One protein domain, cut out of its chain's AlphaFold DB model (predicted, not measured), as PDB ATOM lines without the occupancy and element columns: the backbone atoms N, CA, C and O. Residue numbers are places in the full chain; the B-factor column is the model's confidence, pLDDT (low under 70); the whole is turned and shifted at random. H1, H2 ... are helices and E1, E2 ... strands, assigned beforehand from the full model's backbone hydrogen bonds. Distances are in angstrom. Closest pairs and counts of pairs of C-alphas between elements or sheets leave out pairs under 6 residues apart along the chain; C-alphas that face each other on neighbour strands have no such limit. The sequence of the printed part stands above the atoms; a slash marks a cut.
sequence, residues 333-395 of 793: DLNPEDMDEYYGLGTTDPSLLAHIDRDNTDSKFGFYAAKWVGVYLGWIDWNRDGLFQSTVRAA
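This is residues 333 to 395 of the 793 residues of an uncharacterized protein of Deltaproteobacteria bacterium CG2_30_63_29 (UniProt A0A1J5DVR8). With little regular structure, this is a rounded body made mostly of long loops, with one small two-stranded hairpin, E1 and E2, along one side of it and the short helix H1, four residues, near E2. Residues 333 to 343 and 387 to 395 lie beyond the hairpin end away from its turn. The printed part has 63 residues, 16 in named elements, in the order H1, E1, E2; the class is mixed, the sheet antiparallel. It is compact, with a radius of gyration of the C-alphas of 10.7 A and spans of 28 by 21 by 20 A.

E1, residues 368 to 372, is 12.6 A long and begins at C-alpha 368, (-24.903, 143.517, 20.515). E2, residues 375 to 381, is 15.9 A long and ends at C-alpha 381, (-23.078, 144.594, 15.754). H1, residues 350 to 353, measures 5.2 A.

E1 and E2 form a hairpin with a tight link, antiparallel at 148 degrees. N 370 and O 379, 2.9 A apart, and N 381 and O 368, 3.0 A apart, are within hydrogen-bond range. The closest C-alphas of H1 and E2, Pro 350 and Tyr 376, are 6.6 A apart. H1 is too short for any O i to N i+4 pair; its one O i to N i+3 pair is within range.

The C-alphas farthest apart, Glu 337 and Val 373, are 31.3 A apart. The printed part has no cut. The link from H1 to E1 is long, 14 residues. No printed residue is under 70 in pLDDT.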
ATOM      1  N   ASP A 333     -32.691 140.816   3.943       85.25
ATOM      2  CA  ASP A 333     -31.696 140.011   3.257       85.25
ATOM      3  C   ASP A 333     -30.340 140.148   3.955       85.25
ATOM      4  O   ASP A 333     -29.689 141.191   3.889       85.25
ATOM      5  N   LEU A 334     -29.900 139.091   4.642       87.06
ATOM      6  CA  LEU A 334     -28.598 139.082   5.306       87.06
ATOM      7  C   LEU A 334     -27.538 138.586   4.326       87.06
ATOM      8  O   LEU A 334     -27.544 137.412   3.967       87.06
ATOM      9  N   ASN A 335     -26.626 139.459   3.897       85.25
ATOM     10  CA  ASN A 335     -25.463 139.084   3.096       85.25
ATOM     11  C   ASN A 335     -24.212 139.017   3.987       85.25
ATOM     12  O   ASN A 335     -23.664 140.065   4.313       85.25
ATOM     13  N   PRO A 336     -23.703 137.829   4.347       83.12
ATOM     14  CA  PRO A 336     -22.545 137.682   5.233       83.12
ATOM     15  C   PRO A 336     -21.252 138.377   4.762       83.12
ATOM     16  O   PRO A 336     -20.359 138.606   5.582       83.12
ATOM     17  N   GLU A 337     -21.128 138.722   3.475       81.19
ATOM     18  CA  GLU A 337     -20.013 139.521   2.942       81.19
ATOM     19  C   GLU A 337     -20.235 141.046   3.032       81.19
ATOM     20  O   GLU A 337     -19.264 141.802   2.968       81.19
ATOM     21  N   ASP A 338     -21.485 141.489   3.181       85.81
ATOM     22  CA  ASP A 338     -21.919 142.893   3.145       85.81
ATOM     23  C   ASP A 338     -23.126 143.118   4.078       85.81
ATOM     24  O   ASP A 338     -24.249 143.370   3.640       85.81
ATOM     25  N   MET A 339     -22.910 142.949   5.383       88.81
ATOM     26  CA  MET A 339     -23.937 143.159   6.406       88.81
ATOM     27  C   MET A 339     -23.985 144.632   6.825       88.81
ATOM     28  O   MET A 339     -22.949 145.205   7.165       88.81
ATOM     29  N   ASP A 340     -25.182 145.218   6.886       92.94
ATOM     30  CA  ASP A 340     -25.396 146.574   7.408       92.94
ATOM     31  C   ASP A 340     -25.783 146.529   8.895       92.94
ATOM     32  O   ASP A 340     -26.862 146.062   9.277       92.94
ATOM     33  N   GLU A 341     -24.892 147.025   9.752       94.31
ATOM     34  CA  GLU A 341     -25.092 147.040  11.202       94.31
ATOM     35  C   GLU A 341     -26.035 148.157  11.656       94.31
ATOM     36  O   GLU A 341     -26.632 148.050  12.725       94.31
ATOM     37  N   TYR A 342     -26.218 149.215  10.859       95.12
ATOM     38  CA  TYR A 342     -27.197 150.267  11.142       95.12
ATOM     39  C   TYR A 342     -28.611 149.866  10.721       95.12
ATOM     40  O   TYR A 342     -29.577 150.307  11.346       95.12
ATOM     41  N   TYR A 343     -28.746 149.051   9.675       94.31
ATOM     42  CA  TYR A 343     -30.041 148.496   9.287       94.31
ATOM     43  C   TYR A 343     -30.471 147.350  10.211       94.31
ATOM     44  O   TYR A 343     -31.640 147.269  10.594       94.31
ATOM     45  N   GLY A 344     -29.527 146.482  10.595       94.19
ATOM     46  CA  GLY A 344     -29.795 145.343  11.467       94.19
ATOM     47  C   GLY A 344     -30.868 144.419  10.886       94.19
ATOM     48  O   GLY A 344     -30.705 143.890   9.791       94.19
ATOM     49  N   LEU A 345     -31.964 144.227  11.626       94.38
ATOM     50  CA  LEU A 345     -33.138 143.461  11.183       94.38
ATOM     51  C   LEU A 345     -34.307 144.355  10.728       94.38
ATOM     52  O   LEU A 345     -35.440 143.895  10.645       94.38
ATOM     53  N   GLY A 346     -34.075 145.649  10.485       93.88
ATOM     54  CA  GLY A 346     -35.106 146.566   9.985       93.88
ATOM     55  C   GLY A 346     -36.230 146.898  10.978       93.88
ATOM     56  O   GLY A 346     -37.212 147.534  10.603       93.88
ATOM     57  N   THR A 347     -36.096 146.511  12.250       93.75
ATOM     58  CA  THR A 347     -37.086 146.765  13.307       93.75
ATOM     59  C   THR A 347     -36.435 147.337  14.562       93.75
ATOM     60  O   THR A 347     -35.242 147.164  14.802       93.75
ATOM     61  N   THR A 348     -37.230 148.009  15.391       95.12
ATOM     62  CA  THR A 348     -36.851 148.443  16.746       95.12
ATOM     63  C   THR A 348     -37.693 147.759  17.826       95.12
ATOM     64  O   THR A 348     -37.627 148.152  18.990       95.12
ATOM     65  N   ASP A 349     -38.533 146.788  17.453       92.06
ATOM     66  CA  ASP A 349     -39.439 146.107  18.376       92.06
ATOM     67  C   ASP A 349     -38.659 145.209  19.359       92.06
ATOM     68  O   ASP A 349     -37.988 144.259  18.938       92.06
ATOM     69  N   PRO A 350     -38.763 145.453  20.681       89.69
ATOM     70  CA  PRO A 350     -38.151 144.592  21.679       89.69
ATOM     71  C   PRO A 350     -38.532 143.112  21.590       89.69
ATOM     72  O   PRO A 350     -37.664 142.280  21.848       89.69
ATOM     73  N   SER A 351     -39.774 142.753  21.231       86.06
ATOM     74  CA  SER A 351     -40.171 141.335  21.135       86.06
ATOM     75  C   SER A 351     -39.524 140.591  19.967       86.06
ATOM     76  O   SER A 351     -39.383 139.366  20.036       86.06
ATOM     77  N   LEU A 352     -39.082 141.331  18.948       88.50
ATOM     78  CA  LEU A 352     -38.420 140.802  17.759       88.50
ATOM     79  C   LEU A 352     -36.890 140.839  17.857       88.50
ATOM     80  O   LEU A 352     -36.233 140.096  17.147       88.50
ATOM     81  N   LEU A 353     -36.296 141.664  18.726       91.06
ATOM     82  CA  LEU A 353     -34.831 141.751  18.872       91.06
ATOM     83  C   LEU A 353     -34.281 141.029  20.110       91.06
ATOM     84  O   LEU A 353     -33.078 140.795  20.218       91.06
ATOM     85  N   ALA A 354     -35.138 140.651  21.059       88.31
ATOM     86  CA  ALA A 354     -34.696 140.040  22.308       88.31
ATOM     87  C   ALA A 354     -33.953 138.702  22.124       88.31
ATOM     88  O   ALA A 354     -33.125 138.373  22.972       88.31
ATOM     89  N   HIS A 355     -34.225 137.923  21.068       87.19
ATOM     90  CA  HIS A 355     -33.589 136.612  20.853       87.19
ATOM     91  C   HIS A 355     -32.163 136.702  20.308       87.19
ATOM     92  O   HIS A 355     -31.411 135.740  20.447       87.19
ATOM     93  N   ILE A 356     -31.782 137.832  19.705       89.38
ATOM     94  CA  ILE A 356     -30.433 138.035  19.160       89.38
ATOM     95  C   ILE A 356     -29.491 138.741  20.136       89.38
ATOM     96  O   ILE A 356     -28.281 138.514  20.110       89.38
ATOM     97  N   ASP A 357     -30.042 139.563  21.023       89.44
ATOM     98  CA  ASP A 357     -29.279 140.491  21.845       89.44
ATOM     99  C   ASP A 357     -28.515 139.802  22.985       89.44
ATOM    100  O   ASP A 357     -29.097 139.096  23.804       89.44
ATOM    101  N   ARG A 358     -27.208 140.057  23.077       84.44
ATOM    102  CA  ARG A 358     -26.304 139.525  24.107       84.44
ATOM    103  C   ARG A 358     -26.686 139.929  25.524       84.44
ATOM    104  O   ARG A 358     -26.341 139.219  26.463       84.44
ATOM    105  N   ASP A 359     -27.360 141.067  25.691       84.88
ATOM    106  CA  ASP A 359     -27.805 141.518  27.012       84.88
ATOM    107  C   ASP A 359     -29.009 140.699  27.515       84.88
ATOM    108  O   ASP A 359     -29.396 140.819  28.680       84.88
ATOM    109  N   ASN A 360     -29.615 139.874  26.654       84.19
ATOM    110  CA  ASN A 360     -30.627 138.908  27.042       84.19
ATOM    111  C   ASN A 360     -29.978 137.550  27.339       84.19
ATOM    112  O   ASN A 360     -29.356 136.936  26.475       84.19
ATOM    113  N   THR A 361     -30.184 137.041  28.554       80.06
ATOM    114  CA  THR A 361     -29.635 135.754  29.010       80.06
ATOM    115  C   THR A 361     -30.112 134.555  28.193       80.06
ATOM    116  O   THR A 361     -29.468 133.507  28.215       80.06
ATOM    117  N   ASP A 362     -31.236 134.703  27.493       77.56
ATOM    118  CA  ASP A 362     -31.829 133.651  26.672       77.56
ATOM    119  C   ASP A 362     -31.305 133.639  25.227       77.56
ATOM    120  O   ASP A 362     -31.445 132.627  24.537       77.56
ATOM    121  N   SER A 363     -30.646 134.716  24.778       83.12
ATOM    122  CA  SER A 363     -30.084 134.801  23.427       83.12
ATOM    123  C   SER A 363     -28.983 133.766  23.214       83.12
ATOM    124  O   SER A 363     -28.037 133.639  23.998       83.12
ATOM    125  N   LYS A 364     -29.086 133.031  22.106       83.56
ATOM    126  CA  LYS A 364     -28.034 132.119  21.636       83.56
ATOM    127  C   LYS A 364     -27.067 132.771  20.665       83.56
ATOM    128  O   LYS A 364     -25.969 132.257  20.478       83.56
ATOM    129  N   PHE A 365     -27.450 133.889  20.064       84.88
ATOM    130  CA  PHE A 365     -26.657 134.584  19.058       84.88
ATOM    131  C   PHE A 365     -25.584 135.490  19.658       84.88
ATOM    132  O   PHE A 365     -24.493 135.618  19.098       84.88
ATOM    133  N   GLY A 366     -25.877 136.120  20.798       83.25
ATOM    134  CA  GLY A 366     -24.922 136.982  21.491       83.25
ATOM    135  C   GLY A 366     -24.455 138.198  20.675       83.25
ATOM    136  O   GLY A 366     -23.322 138.642  20.862       83.25
ATOM    137  N   PHE A 367     -25.278 138.734  19.766       88.38
ATOM    138  CA  PHE A 367     -24.968 139.991  19.068       88.38
ATOM    139  C   PHE A 367     -25.258 141.188  19.965       88.38
ATOM    140  O   PHE A 367     -26.168 141.141  20.786       88.38
ATOM    141  N   TYR A 368     -24.530 142.293  19.812       88.88
ATOM    142  CA  TYR A 368     -24.903 143.517  20.515       88.88
ATOM    143  C   TYR A 368     -25.975 144.272  19.731       88.88
ATOM    144  O   TYR A 368     -25.694 144.834  18.675       88.88
ATOM    145  N   ALA A 369     -27.198 144.299  20.264       92.69
ATOM    146  CA  ALA A 369     -28.271 145.122  19.722       92.69
ATOM    147  C   ALA A 369     -28.292 146.477  20.447       92.69
ATOM    148  O   ALA A 369     -28.504 146.551  21.661       92.69
ATOM    149  N   ALA A 370     -28.047 147.563  19.712       92.75
ATOM    150  CA  ALA A 370     -27.870 148.885  20.301       92.75
ATOM    151  C   ALA A 370     -29.136 149.366  21.014       92.75
ATOM    152  O   ALA A 370     -30.243 149.299  20.470       92.75
ATOM    153  N   LYS A 371     -28.956 149.945  22.206       92.69
ATOM    154  CA  LYS A 371     -30.041 150.545  22.988       92.69
ATOM    155  C   LYS A 371     -29.696 151.951  23.442       92.69
ATOM    156  O   LYS A 371     -28.583 152.215  23.895       92.69
ATOM    157  N   TRP A 372     -30.692 152.829  23.453       90.69
ATOM    158  CA  TRP A 372     -30.617 154.123  24.120       90.69
ATOM    159  C   TRP A 372     -31.667 154.197  25.226       90.69
ATOM    160  O   TRP A 372     -32.862 154.085  24.977       90.69
ATOM    161  N   VAL A 373     -31.212 154.348  26.476       89.50
ATOM    162  CA  VAL A 373     -32.085 154.376  27.669       89.50
ATOM    163  C   VAL A 373     -33.005 153.140  27.748       89.50
ATOM    164  O   VAL A 373     -34.164 153.228  28.138       89.50
ATOM    165  N   GLY A 374     -32.482 151.970  27.362       85.25
ATOM    166  CA  GLY A 374     -33.211 150.695  27.389       85.25
ATOM    167  C   GLY A 374     -34.130 150.431  26.190       85.25
ATOM    168  O   GLY A 374     -34.792 149.400  26.175       85.25
ATOM    169  N   VAL A 375     -34.162 151.316  25.189       90.56
ATOM    170  CA  VAL A 375     -34.959 151.149  23.961       90.56
ATOM    171  C   VAL A 375     -34.049 150.783  22.796       90.56
ATOM    172  O   VAL A 375     -33.026 151.442  22.611       90.56
ATOM    173  N   TYR A 376     -34.414 149.765  22.011       94.62
ATOM    174  CA  TYR A 376     -33.639 149.353  20.839       94.62
ATOM    175  C   TYR A 376     -33.612 150.432  19.755       94.62
ATOM    176  O   TYR A 376     -34.621 151.073  19.466       94.62
ATOM    177  N   LEU A 377     -32.444 150.603  19.137       94.62
ATOM    178  CA  LEU A 377     -32.233 151.495  17.992       94.62
ATOM    179  C   LEU A 377     -32.346 150.769  16.642       94.62
ATOM    180  O   LEU A 377     -32.324 151.423  15.606       94.62
ATOM    181  N   GLY A 378     -32.440 149.436  16.659       93.38
ATOM    182  CA  GLY A 378     -32.447 148.573  15.472       93.38
ATOM    183  C   GLY A 378     -31.056 148.185  14.963       93.38
ATOM    184  O   GLY A 378     -30.943 147.280  14.145       93.38
ATOM    185  N   TRP A 379     -29.997 148.816  15.478       95.56
ATOM    186  CA  TRP A 379     -28.621 148.522  15.073       95.56
ATOM    187  C   TRP A 379     -28.117 147.236  15.720       95.56
ATOM    188  O   TRP A 379     -28.362 147.007  16.908       95.56
ATOM    189  N   ILE A 380     -27.384 146.429  14.958       94.38
ATOM    190  CA  ILE A 380     -26.855 145.134  15.388       94.38
ATOM    191  C   ILE A 380     -25.393 145.034  14.965       94.38
ATOM    192  O   ILE A 380     -25.088 145.090  13.781       94.38
ATOM    193  N   ASP A 381     -24.509 144.857  15.941       90.00
ATOM    194  CA  ASP A 381     -23.078 144.594  15.754       90.00
ATOM    195  C   ASP A 381     -22.897 143.146  15.274       90.00
ATOM    196  O   ASP A 381     -22.745 142.209  16.070       90.00
ATOM    197  N   TRP A 382     -23.036 142.949  13.962       89.12
ATOM    198  CA  TRP A 382     -23.054 141.636  13.321       89.12
ATOM    199  C   TRP A 382     -21.701 140.955  13.403       89.12
ATOM    200  O   TRP A 382     -21.609 139.738  13.588       89.12
ATOM    201  N   ASN A 383     -20.636 141.732  13.257       83.81
ATOM    202  CA  ASN A 383     -19.292 141.195  13.286       83.81
ATOM    203  C   ASN A 383     -18.761 141.107  14.740       83.81
ATOM    204  O   ASN A 383     -17.716 140.520  14.985       83.81
ATOM    205  N   ARG A 384     -19.511 141.579  15.743       83.12
ATOM    206  CA  ARG A 384     -19.148 141.534  17.173       83.12
ATOM    207  C   ARG A 384     -17.857 142.274  17.490       83.12
ATOM    208  O   ARG A 384     -17.208 141.969  18.496       83.12
ATOM    209  N   ASP A 385     -17.471 143.214  16.640       79.06
ATOM    210  CA  ASP A 385     -16.292 144.029  16.848       79.06
ATOM    211  C   ASP A 385     -16.600 145.217  17.774       79.06
ATOM    212  O   ASP A 385     -15.691 145.838  18.306       79.06
ATOM    213  N   GLY A 386     -17.865 145.481  18.094       79.31
ATOM    214  CA  GLY A 386     -18.284 146.524  19.026       79.31
ATOM    215  C   GLY A 386     -18.442 147.905  18.394       79.31
ATOM    216  O   GLY A 386     -18.903 148.816  19.085       79.31
ATOM    217  N   LEU A 387     -18.072 148.085  17.124       81.75
ATOM    218  CA  LEU A 387     -18.436 149.250  16.322       81.75
ATOM    219  C   LEU A 387     -19.702 148.954  15.517       81.75
ATOM    220  O   LEU A 387     -20.052 147.809  15.289       81.75
ATOM    221  N   PHE A 388     -20.382 150.018  15.092       88.50
ATOM    222  CA  PHE A 388     -21.449 149.928  14.098       88.50
ATOM    223  C   PHE A 388     -20.955 150.544  12.795       88.50
ATOM    224  O   PHE A 388     -20.451 151.674  12.788       88.50
ATOM    225  N   GLN A 389     -21.105 149.814  11.699       89.94
ATOM    226  CA  GLN A 389     -20.663 150.188  10.365       89.94
ATOM    227  C   GLN A 389     -21.737 149.847   9.318       89.94
ATOM    228  O   GLN A 389     -22.564 148.962   9.497       89.94
ATOM    229  N   SER A 390     -21.717 150.546   8.181       88.94
ATOM    230  CA  SER A 390     -22.701 150.326   7.108       88.94
ATOM    231  C   SER A 390     -22.496 149.030   6.318       88.94
ATOM    232  O   SER A 390     -23.420 148.582   5.662       88.94
ATOM    233  N   THR A 391     -21.281 148.480   6.329       86.06
ATOM    234  CA  THR A 391     -20.909 147.257   5.606       86.06
ATOM    235  C   THR A 391     -19.822 146.547   6.399       86.06
ATOM    236  O   THR A 391     -18.736 147.107   6.597       86.06
ATOM    237  N   VAL A 392     -20.097 145.316   6.822       86.19
ATOM    238  CA  VAL A 392     -19.133 144.427   7.479       86.19
ATOM    239  C   VAL A 392     -19.237 143.008   6.937       86.19
ATOM    240  O   VAL A 392     -20.306 142.554   6.535       86.19
ATOM    241  N   ARG A 393     -18.129 142.266   7.000       84.38
ATOM    242  CA  ARG A 393     -18.180 140.803   6.927       84.38
ATOM    243  C   ARG A 393     -18.582 140.275   8.299       84.38
ATOM    244  O   ARG A 393     -17.974 140.668   9.296       84.38
ATOM    245  N   ALA A 394     -19.544 139.361   8.353       83.56
ATOM    246  CA  ALA A 394     -19.940 138.709   9.599       83.56
ATOM    247  C   ALA A 394     -20.346 137.247   9.390       83.56
ATOM    248  O   ALA A 394     -20.662 136.816   8.283       83.56
ATOM    249  N   ALA A 395     -20.365 136.476  10.474       82.69
ATOM    250  CA  ALA A 395     -21.006 135.167  10.536       82.69
ATOM    251  C   ALA A 395     -22.355 135.289  11.278       82.69
ATOM    252  O   ALA A 395     -22.409 135.020  12.485       82.69
TER     253      ALA A 395